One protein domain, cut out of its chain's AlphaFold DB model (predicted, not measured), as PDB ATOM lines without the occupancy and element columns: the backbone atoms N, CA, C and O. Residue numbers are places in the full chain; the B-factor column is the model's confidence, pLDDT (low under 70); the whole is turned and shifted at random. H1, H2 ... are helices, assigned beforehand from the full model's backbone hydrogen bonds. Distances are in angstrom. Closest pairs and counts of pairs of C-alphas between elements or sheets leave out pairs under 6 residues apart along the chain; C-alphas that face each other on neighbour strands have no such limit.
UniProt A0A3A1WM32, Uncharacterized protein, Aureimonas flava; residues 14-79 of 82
ATOM      1  N   ALA A  14     201.474 178.723 226.488       93.94
ATOM      2  CA  ALA A  14     200.859 178.266 227.732       93.94
ATOM      3  C   ALA A  14     201.781 177.313 228.508       93.94
ATOM      4  O   ALA A  14     201.951 177.471 229.714       93.94
ATOM      5  N   LEU A  15     202.437 176.374 227.814       95.12
ATOM      6  CA  LEU A  15     203.418 175.477 228.423       95.12
ATOM      7  C   LEU A  15     204.621 176.241 228.994       95.12
ATOM      8  O   LEU A  15     205.049 175.951 230.106       95.12
ATOM      9  N   ALA A  16     205.148 177.230 228.269       94.62
ATOM     10  CA  ALA A  16     206.247 178.062 228.751       94.62
ATOM     11  C   ALA A  16     205.863 178.828 230.028       94.62
ATOM     12  O   ALA A  16     206.625 178.819 230.992       94.62
ATOM     13  N   PHE A  17     204.666 179.424 230.070       96.44
ATOM     14  CA  PHE A  17     204.155 180.074 231.279       96.44
ATOM     15  C   PHE A  17     203.977 179.091 232.436       96.44
ATOM     16  O   PHE A  17     204.398 179.393 233.546       96.44
ATOM     17  N   ALA A  18     203.417 177.906 232.187       97.50
ATOM     18  CA  ALA A  18     203.258 176.889 233.222       97.50
ATOM     19  C   ALA A  18     204.611 176.471 233.825       97.50
ATOM     20  O   ALA A  18     204.744 176.402 235.044       97.50
ATOM     21  N   LEU A  19     205.631 176.257 232.987       96.81
ATOM     22  CA  LEU A  19     206.984 175.918 233.441       96.81
ATOM     23  C   LEU A  19     207.627 177.046 234.255       96.81
ATOM     24  O   LEU A  19     208.247 176.770 235.282       96.81
ATOM     25  N   LEU A  20     207.457 178.306 233.841       96.75
ATOM     26  CA  LEU A  20     207.930 179.459 234.612       96.75
ATOM     27  C   LEU A  20     207.255 179.523 235.984       96.75
ATOM     28  O   LEU A  20     207.945 179.635 236.993       96.75
ATOM     29  N   THR A  21     205.929 179.383 236.034       97.94
ATOM     30  CA  THR A  21     205.174 179.382 237.292       97.94
ATOM     31  C   THR A  21     205.644 178.270 238.229       97.94
ATOM     32  O   THR A  21     205.878 178.528 239.407       97.94
ATOM     33  N   ILE A  22     205.843 177.053 237.712       97.81
ATOM     34  CA  ILE A  22     206.360 175.925 238.501       97.81
ATOM     35  C   ILE A  22     207.771 176.225 239.021       97.81
ATOM     36  O   ILE A  22     208.045 175.998 240.193       97.81
ATOM     37  N   THR A  23     208.652 176.773 238.180       97.31
ATOM     38  CA  THR A  23     210.035 177.107 238.565       97.31
ATOM     39  C   THR A  23     210.066 178.150 239.685       97.31
ATOM     40  O   THR A  23     210.786 177.983 240.668       97.31
ATOM     41  N   VAL A  24     209.239 179.194 239.578       97.69
ATOM     42  CA  VAL A  24     209.100 180.229 240.614       97.69
ATOM     43  C   VAL A  24     208.542 179.637 241.907       97.69
ATOM     44  O   VAL A  24     209.061 179.918 242.986       97.69
ATOM     45  N   TRP A  25     207.512 178.794 241.815       97.44
ATOM     46  CA  TRP A  25     206.911 178.159 242.985       97.44
ATOM     47  C   TRP A  25     207.885 177.223 243.717       97.44
ATOM     48  O   TRP A  25     207.958 177.261 244.946       97.44
ATOM     49  N   LEU A  26     208.677 176.435 242.981       96.00
ATOM     50  CA  LEU A  26     209.725 175.585 243.550       96.00
ATOM     51  C   LEU A  26     210.808 176.415 244.243       96.00
ATOM     52  O   LEU A  26     211.153 176.118 245.385       96.00
ATOM     53  N   ASN A  27     211.288 177.481 243.597       96.38
ATOM     54  CA  ASN A  27     212.236 178.417 244.203       96.38
ATOM     55  C   ASN A  27     211.692 178.982 245.519       96.38
ATOM     56  O   ASN A  27     212.359 178.902 246.546       96.38
ATOM     57  N   ALA A  28     210.462 179.504 245.507       94.38
ATOM     58  CA  ALA A  28     209.840 180.061 246.701       94.38
ATOM     59  C   ALA A  28     209.728 179.017 247.820       94.38
ATOM     60  O   ALA A  28     210.130 179.288 248.947       94.38
ATOM     61  N   THR A  29     209.244 177.814 247.505       92.25
ATOM     62  CA  THR A  29     209.060 176.737 248.488       92.25
ATOM     63  C   THR A  29     210.391 176.318 249.113       92.25
ATOM     64  O   THR A  29     210.506 176.292 250.334       92.25
ATOM     65  N   ILE A  30     211.419 176.074 248.293       91.50
ATOM     66  CA  ILE A  30     212.744 175.643 248.761       91.50
ATOM     67  C   ILE A  30     213.425 176.744 249.581       91.50
ATOM     68  O   ILE A  30     214.058 176.459 250.596       91.50
ATOM     69  N   LEU A  31     213.302 178.010 249.175       90.75
ATOM     70  CA  LEU A  31     213.871 179.130 249.928       90.75
ATOM     71  C   LEU A  31     213.150 179.342 251.264       90.75
ATOM     72  O   LEU A  31     213.815 179.582 252.271       90.75
ATOM     73  N   ILE A  32     211.819 179.230 251.290       89.31
ATOM     74  CA  ILE A  32     211.026 179.310 252.524       89.31
ATOM     75  C   ILE A  32     211.380 178.149 253.457       89.31
ATOM     76  O   ILE A  32     211.534 178.368 254.651       89.31
ATOM     77  N   GLU A  33     211.562 176.939 252.939       84.88
ATOM     78  CA  GLU A  33     211.981 175.791 253.745       84.88
ATOM     79  C   GLU A  33     213.409 175.953 254.290       84.88
ATOM     80  O   GLU A  33     213.662 175.681 255.462       84.88
ATOM     81  N   ALA A  34     214.344 176.443 253.474       87.81
ATOM     82  CA  ALA A  34     215.741 176.578 253.877       87.81
ATOM     83  C   ALA A  34     216.003 177.762 254.829       87.81
ATOM     84  O   ALA A  34     216.885 177.665 255.689       87.81
ATOM     85  N   TYR A  35     215.282 178.878 254.661       86.56
ATOM     86  CA  TYR A  35     215.537 180.147 255.361       86.56
ATOM     87  C   TYR A  35     214.369 180.662 256.215       86.56
ATOM     88  O   TYR A  35     214.542 181.645 256.936       86.56
ATOM     89  N   GLY A  36     213.188 180.053 256.132       82.00
ATOM     90  CA  GLY A  36     212.004 180.471 256.878       82.00
ATOM     91  C   GLY A  36     212.025 180.050 258.347       82.00
ATOM     92  O   GLY A  36     212.816 179.218 258.783       82.00
ATOM     93  N   SER A  37     211.120 180.651 259.120       71.00
ATOM     94  CA  SER A  37     210.957 180.409 260.559       71.00
ATOM     95  C   SER A  37     209.857 179.394 260.903       71.00
ATOM     96  O   SER A  37     209.584 179.173 262.081       71.00
ATOM     97  N   GLY A  38     209.177 178.830 259.900       64.94
ATOM     98  CA  GLY A  38     208.145 177.805 260.075       64.94
ATOM     99  C   GLY A  38     208.706 176.381 259.942       64.94
ATOM    100  O   GLY A  38     209.808 176.217 259.422       64.94
ATOM    101  N   PRO A  39     207.966 175.340 260.370       57.50
ATOM    102  CA  PRO A  39     208.293 173.945 260.036       57.50
ATOM    103  C   PRO A  39     208.453 173.810 258.507       57.50
ATOM    104  O   PRO A  39     207.543 174.256 257.800       57.50
ATOM    105  N   PRO A  40     209.584 173.285 257.980       61.94
ATOM    106  CA  PRO A  40     209.942 171.858 258.055       61.94
ATOM    107  C   PRO A  40     211.393 171.562 258.524       61.94
ATOM    108  O   PRO A  40     212.161 172.447 258.889       61.94
ATOM    109  N   TYR A  41     211.749 170.269 258.518       55.16
ATOM    110  CA  TYR A  41     212.928 169.565 259.068       55.16
ATOM    111  C   TYR A  41     214.350 170.079 258.710       55.16
ATOM    112  O   TYR A  41     215.340 169.496 259.172       55.16
ATOM    113  N   HIS A  42     214.476 171.157 257.926       58.53
ATOM    114  CA  HIS A  42     215.733 171.622 257.319       58.53
ATOM    115  C   HIS A  42     215.960 173.143 257.403       58.53
ATOM    116  O   HIS A  42     216.720 173.696 256.612       58.53
ATOM    117  N   GLY A  43     215.345 173.837 258.364       64.94
ATOM    118  CA  GLY A  43     215.658 175.248 258.603       64.94
ATOM    119  C   GLY A  43     217.127 175.446 259.001       64.94
ATOM    120  O   GLY A  43     217.648 174.716 259.851       64.94
ATOM    121  N   ARG A  44     217.795 176.460 258.424       69.75
ATOM    122  CA  ARG A  44     219.220 176.777 258.674       69.75
ATOM    123  C   ARG A  44     219.584 176.845 260.153       69.75
ATOM    124  O   ARG A  44     220.688 176.471 260.516       69.75
ATOM    125  N   THR A  45     218.683 177.333 260.997       71.88
ATOM    126  CA  THR A  45     218.919 177.515 262.436       71.88
ATOM    127  C   THR A  45     218.572 176.287 263.277       71.88
ATOM    128  O   THR A  45     219.062 176.177 264.394       71.88
ATOM    129  N   ALA A  46     217.756 175.363 262.763       70.38
ATOM    130  CA  ALA A  46     217.270 174.206 263.516       70.38
ATOM    131  C   ALA A  46     218.143 172.949 263.344       70.38
ATOM    132  O   ALA A  46     218.107 172.068 264.198       70.38
ATOM    133  N   ASN A  47     218.902 172.839 262.246       74.25
ATOM    134  CA  ASN A  47     219.604 171.602 261.864       74.25
ATOM    135  C   ASN A  47     220.915 171.907 261.105       74.25
ATOM    136  O   ASN A  47     221.122 171.451 259.981       74.25
ATOM    137  N   MET A  48     221.762 172.773 261.682       78.44
ATOM    138  CA  MET A  48     222.960 173.337 261.028       78.44
ATOM    139  C   MET A  48     223.960 172.287 260.527       78.44
ATOM    140  O   MET A  48     224.627 172.521 259.526       78.44
ATOM    141  N   ASP A  49     224.064 171.148 261.206       83.56
ATOM    142  CA  ASP A  49     224.957 170.036 260.864       83.56
ATOM    143  C   ASP A  49     224.529 169.291 259.590       83.56
ATOM    144  O   ASP A  49     225.365 168.707 258.905       83.56
ATOM    145  N   LYS A  50     223.238 169.342 259.244       78.75
ATOM    146  CA  LYS A  50     222.667 168.704 258.040       78.75
ATOM    147  C   LYS A  50     222.283 169.714 256.971       78.75
ATOM    148  O   LYS A  50     221.872 169.342 255.870       78.75
ATOM    149  N   TRP A  51     222.357 170.992 257.308       85.44
ATOM    150  CA  TRP A  51     221.900 172.048 256.439       85.44
ATOM    151  C   TRP A  51     222.831 172.206 255.239       85.44
ATOM    152  O   TRP A  51     224.048 172.308 255.374       85.44
ATOM    153  N   THR A  52     222.241 172.255 254.049       86.31
ATOM    154  CA  THR A  52     222.957 172.473 252.791       86.31
ATOM    155  C   THR A  52     222.410 173.724 252.124       86.31
ATOM    156  O   THR A  52     221.197 173.926 252.070       86.31
ATOM    157  N   HIS A  53     223.301 174.563 251.589       89.56
ATOM    158  CA  HIS A  53     222.891 175.740 250.829       89.56
ATOM    159  C   HIS A  53     222.028 175.323 249.623       89.56
ATOM    160  O   HIS A  53     222.508 174.552 248.793       89.56
ATOM    161  N   PRO A  54     220.801 175.856 249.465       92.06
ATOM    162  CA  PRO A  54     219.918 175.484 248.354       92.06
ATOM    163  C   PRO A  54     220.291 176.174 247.033       92.06
ATOM    164  O   PRO A  54     219.868 175.748 245.964       92.06
ATOM    165  N   LEU A  55     221.079 177.253 247.074       94.56
ATOM    166  CA  LEU A  55     221.363 178.068 245.888       94.56
ATOM    167  C   LEU A  55     222.032 177.297 244.737       94.56
ATOM    168  O   LEU A  55     221.605 177.493 243.605       94.56
ATOM    169  N   PRO A  56     223.022 176.407 244.957       95.50
ATOM    170  CA  PRO A  56     223.636 175.657 243.861       95.50
ATOM    171  C   PRO A  56     222.636 174.798 243.068       95.50
ATOM    172  O   PRO A  56     222.707 174.744 241.836       95.50
ATOM    173  N   SER A  57     221.677 174.154 243.745       93.56
ATOM    174  CA  SER A  57     220.649 173.354 243.071       93.56
ATOM    175  C   SER A  57     219.585 174.234 242.413       93.56
ATOM    176  O   SER A  57     219.185 173.940 241.287       93.56
ATOM    177  N   LEU A  58     219.190 175.344 243.047       96.00
ATOM    178  CA  LEU A  58     218.248 176.313 242.470       96.00
ATOM    179  C   LEU A  58     218.802 176.996 241.213       96.00
ATOM    180  O   LEU A  58     218.122 177.032 240.197       96.00
ATOM    181  N   ILE A  59     220.066 177.429 241.222       97.31
ATOM    182  CA  ILE A  59     220.731 177.987 240.032       97.31
ATOM    183  C   ILE A  59     220.723 176.968 238.889       97.31
ATOM    184  O   ILE A  59     220.437 177.312 237.744       97.31
ATOM    185  N   SER A  60     221.016 175.700 239.194       96.94
ATOM    186  CA  SER A  60     220.989 174.633 238.191       96.94
ATOM    187  C   SER A  60     219.581 174.440 237.611       96.94
ATOM    188  O   SER A  60     219.430 174.323 236.392       96.94
ATOM    189  N   LEU A  61     218.549 174.460 238.463       96.25
ATOM    190  CA  LEU A  61     217.143 174.397 238.055       96.25
ATOM    191  C   LEU A  61     216.766 175.586 237.159       96.25
ATOM    192  O   LEU A  61     216.177 175.380 236.098       96.25
ATOM    193  N   ASP A  62     217.149 176.802 237.544       97.00
ATOM    194  CA  ASP A  62     216.834 178.031 236.815       97.00
ATOM    195  C   ASP A  62     217.498 178.056 235.437       97.00
ATOM    196  O   ASP A  62     216.847 178.377 234.443       97.00
ATOM    197  N   VAL A  63     218.771 177.652 235.337       97.81
ATOM    198  CA  VAL A  63     219.481 177.543 234.052       97.81
ATOM    199  C   VAL A  63     218.746 176.586 233.115       97.81
ATOM    200  O   VAL A  63     218.479 176.932 231.962       97.81
ATOM    201  N   VAL A  64     218.370 175.402 233.602       97.38
ATOM    202  CA  VAL A  64     217.622 174.425 232.800       97.38
ATOM    203  C   VAL A  64     216.248 174.978 232.412       97.38
ATOM    204  O   VAL A  64     215.870 174.907 231.240       97.38
ATOM    205  N   GLY A  65     215.522 175.583 233.354       96.00
ATOM    206  CA  GLY A  65     214.215 176.193 233.115       96.00
ATOM    207  C   GLY A  65     214.265 177.277 232.037       96.00
ATOM    208  O   GLY A  65     213.478 177.247 231.088       96.00
ATOM    209  N   ILE A  66     215.246 178.180 232.115       96.19
ATOM    210  CA  ILE A  66     215.478 179.237 231.123       96.19
ATOM    211  C   ILE A  66     215.760 178.636 229.745       96.19
ATOM    212  O   ILE A  66     215.184 179.090 228.755       96.19
ATOM    213  N   LEU A  67     216.610 177.608 229.650       96.25
ATOM    214  CA  LEU A  67     216.927 176.965 228.371       96.25
ATOM    215  C   LEU A  67     215.693 176.312 227.735       96.25
ATOM    216  O   LEU A  67     215.470 176.471 226.532       96.25
ATOM    217  N   VAL A  68     214.862 175.633 228.529       95.12
ATOM    218  CA  VAL A  68     213.624 174.997 228.052       95.12
ATOM    219  C   VAL A  68     212.604 176.041 227.596       95.12
ATOM    220  O   VAL A  68     212.062 175.935 226.492       95.12
ATOM    221  N   VAL A  69     212.372 177.085 228.396       94.44
ATOM    222  CA  VAL A  69     211.464 178.189 228.045       94.44
ATOM    223  C   VAL A  69     211.952 178.898 226.784       94.44
ATOM    224  O   VAL A  69     211.181 179.098 225.843       94.44
ATOM    225  N   ARG A  70     213.253 179.203 226.705       93.00
ATOM    226  CA  ARG A  70     213.865 179.792 225.512       93.00
ATOM    227  C   ARG A  70     213.650 178.900 224.296       93.00
ATOM    228  O   ARG A  70     213.242 179.412 223.261       93.00
ATOM    229  N   ALA A  71     213.855 177.589 224.395       91.75
ATOM    230  CA  ALA A  71     213.636 176.670 223.278       91.75
ATOM    231  C   ALA A  71     212.165 176.633 222.812       91.75
ATOM    232  O   ALA A  71     211.901 176.596 221.603       91.75
ATOM    233  N   LEU A  72     211.210 176.686 223.747       89.88
ATOM    234  CA  LEU A  72     209.772 176.727 223.456       89.88
ATOM    235  C   LEU A  72     209.360 178.015 222.732       89.88
ATOM    236  O   LEU A  72     208.532 177.960 221.816       89.88
ATOM    237  N   VAL A  73     209.956 179.153 223.101       85.50
ATOM    238  CA  VAL A  73     209.613 180.471 222.544       85.50
ATOM    239  C   VAL A  73     210.431 180.822 221.291       85.50
ATOM    240  O   VAL A  73     209.874 181.381 220.347       85.50
ATOM    241  N   TYR A  74     211.707 180.440 221.197       80.38
ATOM    242  CA  TYR A  74     212.610 180.820 220.094       80.38
ATOM    243  C   TYR A  74     212.079 180.391 218.716       80.38
ATOM    244  O   TYR A  74     212.087 181.168 217.765       80.38
ATOM    245  N   ARG A  75     211.479 179.194 218.616       65.50
ATOM    246  CA  ARG A  75     210.850 178.712 217.366       65.50
ATOM    247  C   ARG A  75     209.586 179.478 216.958       65.50
ATOM    248  O   ARG A  75     209.115 179.308 215.834       65.50
ATOM    249  N   THR A  76     209.003 180.260 217.865       59.81
ATOM    250  CA  THR A  76     207.857 181.132 217.566       59.81
ATOM    251  C   THR A  76     208.286 182.523 217.102       59.81
ATOM    252  O   THR A  76     207.511 183.157 216.393       59.81
ATOM    253  N   ALA A  77     209.506 182.960 217.441       57.81
ATOM    254  CA  ALA A  77     210.060 184.259 217.060       57.81
ATOM    255  C   ALA A  77     210.616 184.260 215.623       57.81
ATOM    256  O   ALA A  77     210.225 185.108 214.835       57.81
ATOM    257  N   CYS A  78     211.392 183.245 215.217       55.56
ATOM    258  CA  CYS A  78     211.956 183.140 213.853       55.56
ATOM    259  C   CYS A  78     210.935 182.840 212.733       55.56
ATOM    260  O   CYS A  78     211.318 182.533 211.610       55.56
ATOM    261  N   ARG A  79     209.631 182.819 213.032       54.31
ATOM    262  CA  ARG A  79     208.559 182.600 212.043       54.31
ATOM    263  C   ARG A  79     207.704 183.848 211.816       54.31
ATOM    264  O   ARG A  79     206.701 183.762 211.115       54.31
TER     265      ARG A  79
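Overview. This is residues 14 to 79 of the 82 residues of an uncharacterized protein of Aureimonas flava (UniProt A0A3A1WM32). Picture a long helical hairpin: H1 and H2 lie side by side, running opposite ways, with a long loop, residues 36 to 54, joining them at one end. At the other end residues 74 to 79 stick out, of which 74 to 77 belong to H2. The printed part has 66 residues with two named helices, H1 then H2, and no named strand; its class is all helix. It is loose, with a radius of gyration of the C-alphas of 15.6 A, and only just a rod, spanning 53 by 19 by 10 A.

Arrangement. Start with H1, residues 14 to 35, and compare it with H2, residues 55 to 77. They touch, and their closest C-alphas, those of Ala 16 and Val 69, are 5.3 A apart. Their lines stand at a shallow tilt of 11 degrees, opposite ways. Every O i to N i+4 pair is within hydrogen-bond range in H1, and 17 of 19 in H2.

Along the chain. Find C-alpha 14 at (200.859, 178.266, 227.732); from there H1 runs 31.3 A to C-alpha 35. H2 runs 31.6 A from C-alpha 55 at (221.363, 178.068, 245.888), with a kink of 26 degrees near residue 71, to C-alpha 77 at (210.060, 184.259, 217.060).

Size, cuts and confidence. The two C-alphas farthest apart, those of Asp 49 and Arg 79, are 53.0 A apart. The link is long, 19 residues, and the printed part has no cut. Look for pLDDT under 70 at residues 38 to 44 and 75 to 79.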